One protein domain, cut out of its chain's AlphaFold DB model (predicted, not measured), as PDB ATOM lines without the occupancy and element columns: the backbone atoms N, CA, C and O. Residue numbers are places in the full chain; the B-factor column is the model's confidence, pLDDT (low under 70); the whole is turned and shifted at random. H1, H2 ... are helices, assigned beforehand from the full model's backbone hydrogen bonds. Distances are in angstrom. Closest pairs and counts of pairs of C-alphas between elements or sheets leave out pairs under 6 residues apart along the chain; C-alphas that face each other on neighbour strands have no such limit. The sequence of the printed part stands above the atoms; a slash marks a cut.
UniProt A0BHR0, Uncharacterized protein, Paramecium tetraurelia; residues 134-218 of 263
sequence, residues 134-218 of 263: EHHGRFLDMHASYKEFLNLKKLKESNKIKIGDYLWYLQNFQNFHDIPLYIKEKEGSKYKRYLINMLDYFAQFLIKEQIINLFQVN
ATOM      1  N   GLU A 134      25.038  -9.274  25.070       75.88
ATOM      2  CA  GLU A 134      25.841 -10.485  25.304       75.88
ATOM      3  C   GLU A 134      26.103 -10.724  26.800       75.88
ATOM      4  O   GLU A 134      26.527 -11.811  27.195       75.88
ATOM      5  N   HIS A 135      25.857  -9.716  27.648       74.81
ATOM      6  CA  HIS A 135      26.042  -9.769  29.102       74.81
ATOM      7  C   HIS A 135      27.381 -10.406  29.524       74.81
ATOM      8  O   HIS A 135      27.412 -11.326  30.342       74.81
ATOM      9  N   HIS A 136      28.493  -9.901  28.978       68.88
ATOM     10  CA  HIS A 136      29.848 -10.409  29.238       68.88
ATOM     11  C   HIS A 136      30.014 -11.900  28.897       68.88
ATOM     12  O   HIS A 136      30.567 -12.650  29.692       68.88
ATOM     13  N   GLY A 137      29.501 -12.338  27.744       70.50
ATOM     14  CA  GLY A 137      29.629 -13.720  27.265       70.50
ATOM     15  C   GLY A 137      28.550 -14.673  27.782       70.50
ATOM     16  O   GLY A 137      28.497 -15.821  27.379       70.50
ATOM     17  N   ARG A 138      27.622 -14.222  28.633       73.44
ATOM     18  CA  ARG A 138      26.538 -15.094  29.112       73.44
ATOM     19  C   ARG A 138      25.537 -15.467  28.014       73.44
ATOM     20  O   ARG A 138      24.923 -16.532  28.092       73.44
ATOM     21  N   PHE A 139      25.324 -14.582  27.045       79.69
ATOM     22  CA  PHE A 139      24.352 -14.777  25.976       79.69
ATOM     23  C   PHE A 139      24.951 -14.449  24.608       79.69
ATOM     24  O   PHE A 139      25.880 -13.654  24.489       79.69
ATOM     25  N   LEU A 140      24.373 -15.063  23.578       82.44
ATOM     26  CA  LEU A 140      24.680 -14.817  22.172       82.44
ATOM     27  C   LEU A 140      23.643 -13.853  21.586       82.44
ATOM     28  O   LEU A 140      22.439 -14.124  21.649       82.44
ATOM     29  N   ASP A 141      24.100 -12.772  20.962       86.44
ATOM     30  CA  ASP A 141      23.234 -11.872  20.206       86.44
ATOM     31  C   ASP A 141      22.990 -12.426  18.794       86.44
ATOM     32  O   ASP A 141      23.764 -12.235  17.856       86.44
ATOM     33  N   MET A 142      21.859 -13.112  18.637       87.19
ATOM     34  CA  MET A 142      21.414 -13.661  17.353       87.19
ATOM     35  C   MET A 142      20.504 -12.706  16.568       87.19
ATOM     36  O   MET A 142      20.012 -13.059  15.490       87.19
ATOM     37  N   HIS A 143      20.268 -11.490  17.070       87.06
ATOM     38  CA  HIS A 143      19.326 -10.549  16.475       87.06
ATOM     39  C   HIS A 143      19.829  -9.992  15.136       87.06
ATOM     40  O   HIS A 143      19.041  -9.825  14.198       87.06
ATOM     41  N   ALA A 144      21.136  -9.740  15.016       86.56
ATOM     42  CA  ALA A 144      21.755  -9.300  13.765       86.56
ATOM     43  C   ALA A 144      21.594 -10.356  12.658       86.56
ATOM     44  O   ALA A 144      21.050 -10.062  11.591       86.56
ATOM     45  N   SER A 145      21.948 -11.607  12.960       86.25
ATOM     46  CA  SER A 145      21.778 -12.749  12.055       86.25
ATOM     47  C   SER A 145      20.307 -12.965  11.685       86.25
ATOM     48  O   SER A 145      19.981 -13.200  10.522       86.25
ATOM     49  N   TYR A 146      19.385 -12.791  12.637       85.38
ATOM     50  CA  TYR A 146      17.949 -12.879  12.368       85.38
ATOM     51  C   TYR A 146      17.452 -11.802  11.389       85.38
ATOM     52  O   TYR A 146      16.651 -12.098  10.501       85.38
ATOM     53  N   LYS A 147      17.939 -10.557  11.484       85.56
ATOM     54  CA  LYS A 147      17.594  -9.501  10.513       85.56
ATOM     55  C   LYS A 147      18.064  -9.847   9.104       85.56
ATOM     56  O   LYS A 147      17.329  -9.619   8.142       85.56
ATOM     57  N   GLU A 148      19.265 -10.404   8.979       83.75
ATOM     58  CA  GLU A 148      19.787 -10.867   7.692       83.75
ATOM     59  C   GLU A 148      18.957 -12.026   7.135       83.75
ATOM     60  O   GLU A 148      18.603 -12.008   5.953       83.75
ATOM     61  N   PHE A 149      18.556 -12.964   7.997       80.69
ATOM     62  CA  PHE A 149      17.654 -14.059   7.647       80.69
ATOM     63  C   PHE A 149      16.298 -13.548   7.130       80.69
ATOM     64  O   PHE A 149      15.830 -13.986   6.080       80.69
ATOM     65  N   LEU A 150      15.695 -12.550   7.787       80.56
ATOM     66  CA  LEU A 150      14.437 -11.929   7.342       80.56
ATOM     67  C   LEU A 150      14.543 -11.213   5.982       80.56
ATOM     68  O   LEU A 150      13.533 -11.056   5.286       80.56
ATOM     69  N   ASN A 151      15.740 -10.756   5.608       80.88
ATOM     70  CA  ASN A 151      15.989 -10.036   4.357       80.88
ATOM     71  C   ASN A 151      16.102 -10.968   3.131       80.88
ATOM     72  O   ASN A 151      16.134 -10.503   1.985       80.88
ATOM     73  N   LEU A 152      16.132 -12.286   3.338       77.75
ATOM     74  CA  LEU A 152      16.067 -13.277   2.265       77.75
ATOM     75  C   LEU A 152      14.631 -13.318   1.719       77.75
ATOM     76  O   LEU A 152      13.735 -13.968   2.264       77.75
ATOM     77  N   LYS A 153      14.387 -12.561   0.641       63.56
ATOM     78  CA  LYS A 153      13.044 -12.262   0.111       63.56
ATOM     79  C   LYS A 153      12.239 -13.519  -0.226       63.56
ATOM     80  O   LYS A 153      11.026 -13.510  -0.053       63.56
ATOM     81  N   LYS A 154      12.910 -14.593  -0.660       61.00
ATOM     82  CA  LYS A 154      12.268 -15.843  -1.101       61.00
ATOM     83  C   LYS A 154      11.960 -16.838   0.014       61.00
ATOM     84  O   LYS A 154      11.233 -17.793  -0.227       61.00
ATOM     85  N   LEU A 155      12.437 -16.608   1.242       60.34
ATOM     86  CA  LEU A 155      11.953 -17.386   2.388       60.34
ATOM     87  C   LEU A 155      10.458 -17.123   2.617       60.34
ATOM     88  O   LEU A 155       9.729 -18.060   2.922       60.34
ATOM     89  N   LYS A 156       9.992 -15.885   2.374       56.28
ATOM     90  CA  LYS A 156       8.586 -15.443   2.526       56.28
ATOM     91  C   LYS A 156       7.584 -16.179   1.647       56.28
ATOM     92  O   LYS A 156       6.401 -16.170   1.959       56.28
ATOM     93  N   GLU A 157       8.055 -16.827   0.590       55.91
ATOM     94  CA  GLU A 157       7.230 -17.609  -0.333       55.91
ATOM     95  C   GLU A 157       7.112 -19.084   0.101       55.91
ATOM     96  O   GLU A 157       6.279 -19.825  -0.418       55.91
ATOM     97  N   SER A 158       7.918 -19.529   1.074       57.47
ATOM     98  CA  SER A 158       7.908 -20.903   1.579       57.47
ATOM     99  C   SER A 158       6.967 -21.046   2.780       57.47
ATOM    100  O   SER A 158       7.306 -20.654   3.894       57.47
ATOM    101  N   ASN A 159       5.826 -21.718   2.594       58.09
ATOM    102  CA  ASN A 159       4.884 -22.065   3.677       58.09
ATOM    103  C   ASN A 159       5.483 -22.961   4.785       58.09
ATOM    104  O   ASN A 159       4.823 -23.216   5.790       58.09
ATOM    105  N   LYS A 160       6.711 -23.470   4.610       60.38
ATOM    106  CA  LYS A 160       7.400 -24.323   5.591       60.38
ATOM    107  C   LYS A 160       8.094 -23.534   6.708       60.38
ATOM    108  O   LYS A 160       8.443 -24.121   7.726       60.38
ATOM    109  N   ILE A 161       8.311 -22.230   6.528       63.59
ATOM    110  CA  ILE A 161       9.140 -21.408   7.416       63.59
ATOM    111  C   ILE A 161       8.253 -20.331   8.038       63.59
ATOM    112  O   ILE A 161       7.683 -19.498   7.335       63.59
ATOM    113  N   LYS A 162       8.120 -20.344   9.369       63.34
ATOM    114  CA  LYS A 162       7.352 -19.323  10.094       63.34
ATOM    115  C   LYS A 162       8.180 -18.048  10.204       63.34
ATOM    116  O   LYS A 162       9.061 -17.928  11.049       63.34
ATOM    117  N   ILE A 163       7.906 -17.095   9.325       63.09
ATOM    118  CA  ILE A 163       8.657 -15.839   9.250       63.09
ATOM    119  C   ILE A 163       8.032 -14.817  10.186       63.09
ATOM    120  O   ILE A 163       6.824 -14.603  10.155       63.09
ATOM    121  N   GLY A 164       8.868 -14.173  10.998       65.56
ATOM    122  CA  GLY A 164       8.444 -13.180  11.986       65.56
ATOM    123  C   GLY A 164       8.488 -13.682  13.428       65.56
ATOM    124  O   GLY A 164       8.428 -12.857  14.336       65.56
ATOM    125  N   ASP A 165       8.667 -14.986  13.647       79.38
ATOM    126  CA  ASP A 165       8.855 -15.554  14.980       79.38
ATOM    127  C   ASP A 165      10.343 -15.808  15.269       79.38
ATOM    128  O   ASP A 165      10.982 -16.692  14.691       79.38
ATOM    129  N   TYR A 166      10.899 -15.012  16.183       82.44
ATOM    130  CA  TYR A 166      12.292 -15.131  16.609       82.44
ATOM    131  C   TYR A 166      12.559 -16.439  17.368       82.44
ATOM    132  O   TYR A 166      13.628 -17.030  17.212       82.44
ATOM    133  N   LEU A 167      11.585 -16.941  18.138       83.75
ATOM    134  CA  LEU A 167      11.713 -18.215  18.857       83.75
ATOM    135  C   LEU A 167      11.818 -19.382  17.878       83.75
ATOM    136  O   LEU A 167      12.665 -20.258  18.045       83.75
ATOM    137  N   TRP A 168      11.003 -19.358  16.821       83.19
ATOM    138  CA  TRP A 168      11.086 -20.349  15.754       83.19
ATOM    139  C   TRP A 168      12.462 -20.328  15.077       83.19
ATOM    140  O   TRP A 168      13.046 -21.387  14.845       83.19
ATOM    141  N   TYR A 169      13.015 -19.139  14.814       83.62
ATOM    142  CA  TYR A 169      14.364 -19.003  14.260       83.62
ATOM    143  C   TYR A 169      15.429 -19.613  15.184       83.62
ATOM    144  O   TYR A 169      16.220 -20.436  14.728       83.62
ATOM    145  N   LEU A 170      15.414 -19.297  16.483       84.06
ATOM    146  CA  LEU A 170      16.374 -19.856  17.446       84.06
ATOM    147  C   LEU A 170      16.286 -21.384  17.586       84.06
ATOM    148  O   LEU A 170      17.281 -22.028  17.896       84.06
ATOM    149  N   GLN A 171      15.125 -21.983  17.336       82.75
ATOM    150  CA  GLN A 171      14.979 -23.441  17.353       82.75
ATOM    151  C   GLN A 171      15.527 -24.110  16.083       82.75
ATOM    152  O   GLN A 171      15.980 -25.253  16.142       82.75
ATOM    153  N   ASN A 172      15.500 -23.410  14.943       80.00
ATOM    154  CA  ASN A 172      15.709 -24.005  13.620       80.00
ATOM    155  C   ASN A 172      16.925 -23.457  12.851       80.00
ATOM    156  O   ASN A 172      17.222 -23.977  11.779       80.00
ATOM    157  N   PHE A 173      17.655 -22.454  13.357       79.25
ATOM    158  CA  PHE A 173      18.795 -21.854  12.634       79.25
ATOM    159  C   PHE A 173      19.915 -22.860  12.307       79.25
ATOM    160  O   PHE A 173      20.636 -22.672  11.333       79.25
ATOM    161  N   GLN A 174      20.024 -23.933  13.094       77.31
ATOM    162  CA  GLN A 174      20.960 -25.047  12.905       77.31
ATOM    163  C   GLN A 174      20.523 -26.058  11.825       77.31
ATOM    164  O   GLN A 174      21.340 -26.824  11.318       77.31
ATOM    165  N   ASN A 175      19.244 -26.064  11.435       78.75
ATOM    166  CA  ASN A 175      18.692 -27.028  10.485       78.75
ATOM    167  C   ASN A 175      18.879 -26.540   9.043       78.75
ATOM    168  O   ASN A 175      17.927 -26.244   8.318       78.75
ATOM    169  N   PHE A 176      20.131 -26.490   8.586       75.25
ATOM    170  CA  PHE A 176      20.468 -26.018   7.237       75.25
ATOM    171  C   PHE A 176      19.861 -26.871   6.108       75.25
ATOM    172  O   PHE A 176      19.832 -26.440   4.951       75.25
ATOM    173  N   HIS A 177      19.383 -28.078   6.414       69.88
ATOM    174  CA  HIS A 177      18.746 -29.002   5.470       69.88
ATOM    175  C   HIS A 177      17.321 -28.589   5.099       69.88
ATOM    176  O   HIS A 177      16.915 -28.787   3.957       69.88
ATOM    177  N   ASP A 178      16.604 -27.940   6.017       70.62
ATOM    178  CA  ASP A 178      15.223 -27.499   5.794       70.62
ATOM    179  C   ASP A 178      15.143 -26.294   4.849       70.62
ATOM    180  O   ASP A 178      14.078 -25.965   4.320       70.62
ATOM    181  N   ILE A 179      16.284 -25.642   4.607       72.19
ATOM    182  CA  ILE A 179      16.409 -24.508   3.700       72.19
ATOM    183  C   ILE A 179      16.455 -25.031   2.257       72.19
ATOM    184  O   ILE A 179      17.427 -25.701   1.879       72.19
ATOM    185  N   PRO A 180      15.446 -24.704   1.423       68.56
ATOM    186  CA  PRO A 180      15.346 -25.239   0.073       68.56
ATOM    187  C   PRO A 180      16.546 -24.899  -0.818       68.56
ATOM    188  O   PRO A 180      17.056 -23.775  -0.800       68.56
ATOM    189  N   LEU A 181      16.941 -25.849  -1.674       65.94
ATOM    190  CA  LEU A 181      18.065 -25.708  -2.610       65.94
ATOM    191  C   LEU A 181      17.924 -24.489  -3.536       65.94
ATOM    192  O   LEU A 181      18.892 -23.765  -3.745       65.94
ATOM    193  N   TYR A 182      16.708 -24.156  -3.980       64.31
ATOM    194  CA  TYR A 182      16.486 -22.984  -4.834       64.31
ATOM    195  C   TYR A 182      16.868 -21.649  -4.164       64.31
ATOM    196  O   TYR A 182      17.182 -20.688  -4.868       64.31
ATOM    197  N   ILE A 183      16.846 -21.562  -2.826       66.38
ATOM    198  CA  ILE A 183      17.309 -20.382  -2.074       66.38
ATOM    199  C   ILE A 183      18.838 -20.369  -2.031       66.38
ATOM    200  O   ILE A 183      19.449 -19.324  -2.258       66.38
ATOM    201  N   LYS A 184      19.444 -21.544  -1.816       68.44
ATOM    202  CA  LYS A 184      20.900 -21.745  -1.805       68.44
ATOM    203  C   LYS A 184      21.537 -21.462  -3.170       68.44
ATOM    204  O   LYS A 184      22.657 -20.967  -3.215       68.44
ATOM    205  N   GLU A 185      20.822 -21.715  -4.262       67.56
ATOM    206  CA  GLU A 185      21.312 -21.508  -5.629       67.56
ATOM    207  C   GLU A 185      20.960 -20.124  -6.189       67.56
ATOM    208  O   GLU A 185      21.845 -19.408  -6.655       67.56
ATOM    209  N   LYS A 186      19.689 -19.688  -6.113       61.41
ATOM    210  CA  LYS A 186      19.241 -18.428  -6.748       61.41
ATOM    211  C   LYS A 186      19.504 -17.175  -5.906       61.41
ATOM    212  O   LYS A 186      19.720 -16.110  -6.473       61.41
ATOM    213  N   GLU A 187      19.485 -17.272  -4.574       62.88
ATOM    214  CA  GLU A 187      19.933 -16.203  -3.656       62.88
ATOM    215  C   GLU A 187      21.244 -16.578  -2.943       62.88
ATOM    216  O   GLU A 187      21.586 -16.002  -1.906       62.88
ATOM    217  N   GLY A 188      22.022 -17.492  -3.537       67.25
ATOM    218  CA  GLY A 188      23.230 -18.055  -2.936       67.25
ATOM    219  C   GLY A 188      24.225 -17.015  -2.432       67.25
ATOM    220  O   GLY A 188      24.821 -17.214  -1.384       67.25
ATOM    221  N   SER A 189      24.346 -15.858  -3.090       76.00
ATOM    222  CA  SER A 189      25.228 -14.774  -2.630       76.00
ATOM    223  C   SER A 189      24.804 -14.171  -1.280       76.00
ATOM    224  O   SER A 189      25.649 -13.959  -0.411       76.00
ATOM    225  N   LYS A 190      23.504 -13.924  -1.070       79.31
ATOM    226  CA  LYS A 190      22.990 -13.347   0.185       79.31
ATOM    227  C   LYS A 190      22.943 -14.381   1.299       79.31
ATOM    228  O   LYS A 190      23.327 -14.076   2.420       79.31
ATOM    229  N   TYR A 191      22.513 -15.597   0.974       80.75
ATOM    230  CA  TYR A 191      22.475 -16.692   1.936       80.75
ATOM    231  C   TYR A 191      23.887 -17.095   2.388       80.75
ATOM    232  O   TYR A 191      24.131 -17.247   3.580       80.75
ATOM    233  N   LYS A 192      24.853 -17.152   1.460       82.12
ATOM    234  CA  LYS A 192      26.273 -17.338   1.789       82.12
ATOM    235  C   LYS A 192      26.791 -16.222   2.691       82.12
ATOM    236  O   LYS A 192      27.501 -16.517   3.641       82.12
ATOM    237  N   ARG A 193      26.438 -14.960   2.419       85.56
ATOM    238  CA  ARG A 193      26.832 -13.832   3.276       85.56
ATOM    239  C   ARG A 193      26.284 -13.976   4.695       85.56
ATOM    240  O   ARG A 193      27.053 -13.823   5.628       85.56
ATOM    241  N   TYR A 194      25.010 -14.334   4.839       85.62
ATOM    242  CA  TYR A 194      24.405 -14.623   6.141       85.62
ATOM    243  C   TYR A 194      25.157 -15.729   6.897       85.62
ATOM    244  O   TYR A 194      25.482 -15.563   8.067       85.62
ATOM    245  N   LEU A 195      25.490 -16.835   6.218       83.81
ATOM    246  CA  LEU A 195      26.249 -17.927   6.832       83.81
ATOM    247  C   LEU A 195      27.661 -17.500   7.242       83.81
ATOM    248  O   LEU A 195      28.101 -17.872   8.321       83.81
ATOM    249  N   ILE A 196      28.351 -16.717   6.407       85.38
ATOM    250  CA  ILE A 196      29.682 -16.184   6.731       85.38
ATOM    251  C   ILE A 196      29.596 -15.258   7.941       85.38
ATOM    252  O   ILE A 196      30.337 -15.447   8.890       85.38
ATOM    253  N   ASN A 197      28.657 -14.313   7.951       86.75
ATOM    254  CA  ASN A 197      28.503 -13.371   9.057       86.75
ATOM    255  C   ASN A 197      28.157 -14.087  10.372       86.75
ATOM    256  O   ASN A 197      28.678 -13.733  11.427       86.75
ATOM    257  N   MET A 198      27.304 -15.114  10.311       85.62
ATOM    258  CA  MET A 198      26.983 -15.950  11.467       85.62
ATOM    259  C   MET A 198      28.199 -16.750  11.948       85.62
ATOM    260  O   MET A 198      28.449 -16.802  13.150       85.62
ATOM    261  N   LEU A 199      28.949 -17.358  11.026       84.12
ATOM    262  CA  LEU A 199      30.170 -18.093  11.344       84.12
ATOM    263  C   LEU A 199      31.209 -17.166  11.978       84.12
ATOM    264  O   LEU A 199      31.741 -17.497  13.028       84.12
ATOM    265  N   ASP A 200      31.453 -16.001  11.382       83.56
ATOM    266  CA  ASP A 200      32.401 -15.004  11.879       83.56
ATOM    267  C   ASP A 200      31.998 -14.519  13.275       83.56
ATOM    268  O   ASP A 200      32.855 -14.385  14.148       83.56
ATOM    269  N   TYR A 201      30.699 -14.300  13.515       85.44
ATOM    270  CA  TYR A 201      30.189 -13.949  14.839       85.44
ATOM    271  C   TYR A 201      30.449 -15.061  15.857       85.44
ATOM    272  O   TYR A 201      31.001 -14.791  16.921       85.44
ATOM    273  N   PHE A 202      30.118 -16.313  15.529       82.12
ATOM    274  CA  PHE A 202      30.374 -17.446  16.417       82.12
ATOM    275  C   PHE A 202      31.859 -17.687  16.645       82.12
ATOM    276  O   PHE A 202      32.250 -17.917  17.781       82.12
ATOM    277  N   ALA A 203      32.699 -17.580  15.620       77.12
ATOM    278  CA  ALA A 203      34.144 -17.709  15.754       77.12
ATOM    279  C   ALA A 203      34.703 -16.612  16.669       77.12
ATOM    280  O   ALA A 203      35.446 -16.906  17.601       77.12
ATOM    281  N   GLN A 204      34.294 -15.355  16.478       76.56
ATOM    282  CA  GLN A 204      34.710 -14.250  17.345       76.56
ATOM    283  C   GLN A 204      34.194 -14.411  18.774       76.56
ATOM    284  O   GLN A 204      34.941 -14.162  19.718       76.56
ATOM    285  N   PHE A 205      32.941 -14.830  18.948       74.56
ATOM    286  CA  PHE A 205      32.362 -15.079  20.262       74.56
ATOM    287  C   PHE A 205      33.061 -16.244  20.962       74.56
ATOM    288  O   PHE A 205      33.424 -16.111  22.122       74.56
ATOM    289  N   LEU A 206      33.343 -17.339  20.254       71.38
ATOM    290  CA  LEU A 206      34.095 -18.478  20.776       71.38
ATOM    291  C   LEU A 206      35.540 -18.112  21.095       71.38
ATOM    292  O   LEU A 206      36.044 -18.572  22.104       71.38
ATOM    293  N   ILE A 207      36.209 -17.274  20.301       68.88
ATOM    294  CA  ILE A 207      37.549 -16.773  20.636       68.88
ATOM    295  C   ILE A 207      37.487 -15.938  21.919       68.88
ATOM    296  O   ILE A 207      38.280 -16.165  22.832       68.88
ATOM    297  N   LYS A 208      36.516 -15.021  22.026       67.81
ATOM    298  CA  LYS A 208      36.278 -14.256  23.260       67.81
ATOM    299  C   LYS A 208      35.986 -15.185  24.436       67.81
ATOM    300  O   LYS A 208      36.535 -14.973  25.506       67.81
ATOM    301  N   GLU A 209      35.180 -16.227  24.242       60.28
ATOM    302  CA  GLU A 209      34.849 -17.213  25.271       60.28
ATOM    303  C   GLU A 209      35.965 -18.212  25.579       60.28
ATOM    304  O   GLU A 209      36.041 -18.760  26.673       60.28
ATOM    305  N   GLN A 210      36.867 -18.485  24.653       54.75
ATOM    306  CA  GLN A 210      37.974 -19.400  24.887       54.75
ATOM    307  C   GLN A 210      39.172 -18.713  25.526       54.75
ATOM    308  O   GLN A 210      39.872 -19.361  26.301       54.75
ATOM    309  N   ILE A 211      39.345 -17.400  25.337       55.72
ATOM    310  CA  ILE A 211      40.199 -16.601  26.230       55.72
ATOM    311  C   ILE A 211      39.755 -16.801  27.699       55.72
ATOM    312  O   ILE A 211      40.606 -16.852  28.585       55.72
ATOM    313  N   ILE A 212      38.453 -17.024  27.949       50.00
ATOM    314  CA  ILE A 212      37.875 -17.361  29.270       50.00
ATOM    315  C   ILE A 212      38.189 -18.814  29.673       50.00
ATOM    316  O   ILE A 212      38.603 -19.071  30.805       50.00
ATOM    317  N   ASN A 213      38.007 -19.782  28.767       47.28
ATOM    318  CA  ASN A 213      38.135 -21.215  29.076       47.28
ATOM    319  C   ASN A 213      39.571 -21.762  29.091       47.28
ATOM    320  O   ASN A 213      39.790 -22.822  29.686       47.28
ATOM    321  N   LEU A 214      40.556 -21.039  28.538       50.22
ATOM    322  CA  LEU A 214      41.982 -21.399  28.614       50.22
ATOM    323  C   LEU A 214      42.455 -21.661  30.053       50.22
ATOM    324  O   LEU A 214      43.433 -22.378  30.253       50.22
ATOM    325  N   PHE A 215      41.761 -21.110  31.052       45.97
ATOM    326  CA  PHE A 215      42.119 -21.268  32.456       45.97
ATOM    327  C   PHE A 215      41.303 -22.326  33.227       45.97
ATOM    328  O   PHE A 215      41.737 -22.741  34.299       45.97
ATOM    329  N   GLN A 216      40.147 -22.799  32.734       46.03
ATOM    330  CA  GLN A 216      39.307 -23.732  33.509       46.03
ATOM    331  C   GLN A 216      39.382 -25.193  33.077       46.03
ATOM    332  O   GLN A 216      39.191 -26.067  33.925       46.03
ATOM    333  N   VAL A 217      39.660 -25.505  31.810       37.97
ATOM    334  CA  VAL A 217      39.588 -26.899  31.359       37.97
ATOM    335  C   VAL A 217      40.598 -27.151  30.248       37.97
ATOM    336  O   VAL A 217      40.387 -26.769  29.109       37.97
ATOM    337  N   ASN A 218      41.665 -27.873  30.587       37.03
ATOM    338  CA  ASN A 218      42.561 -28.555  29.654       37.03
ATOM    339  C   ASN A 218      43.323 -27.662  28.638       37.03
ATOM    340  O   ASN A 218      42.767 -27.270  27.614       37.03
TER     341      ASN A 218
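Overview. This is residues 134 to 218 of the 263 residues of an uncharacterized protein of Paramecium tetraurelia (UniProt A0BHR0). One long helix, H5, makes the length of this loose domain, and the shorter H1 runs side by side with its residues 191 to 198. The short helices H2 and H4 are near each other toward the end where H5 begins, H3 is near H1, and residues 213 to 218 stick out at the far end. The printed part has 85 residues with five named helices, H1 to H5 in chain order, and no named strand: the class is all helix. The whole is loose, with a radius of gyration of the C-alphas of 15.1 A and spans of 48 by 24 by 19 A.

Along the chain. After residues 134 to 142, H1 holds residues 143 to 150, from C-alpha 143 at (19.326, -10.549, 16.475), and is 10.5 A long. H2 holds residues 153 to 157, H3 residues 166 to 172 and H4 residues 181 to 186. H5, residues 188 to 213, is 35.5 A long and ends with C-alpha 213 at (38.135, -21.215, 29.076).

Arrangement. H1 and H5 touch at a shallow tilt of 16 degrees, opposite ways; their closest C-alphas, of Ser 145 and Met 198, are 6.1 A apart. H1 and H3 are close but not clearly touching, with C-alphas 146 and 169 closest at 7.3 A, and about perpendicular at 79 degrees. H2 and H4 are close but not clearly touching, with C-alphas 154 and 183 closest at 6.9 A. H4 and H5 only just touch, only at the corner, with 3 pairs of C-alphas within 8 A; C-alphas 184 and 191 are closest at 6.5 A. H3 and H5 are apart. In H1, H3 and H4 every O i to N i+4 pair is within hydrogen-bond range, in H5 21 of 22, in H2 0 of 1, beside 1 of 2 O i to N i+3 pairs.

Size, cuts and confidence. The two farthest C-alphas, of Glu 157 and Phe 215, are 48.0 A apart. The printed part has no cut and no long link. Its mean pLDDT is 72.1; residues 153 to 164, 180 to 188 and 207 to 218 are among those under 70.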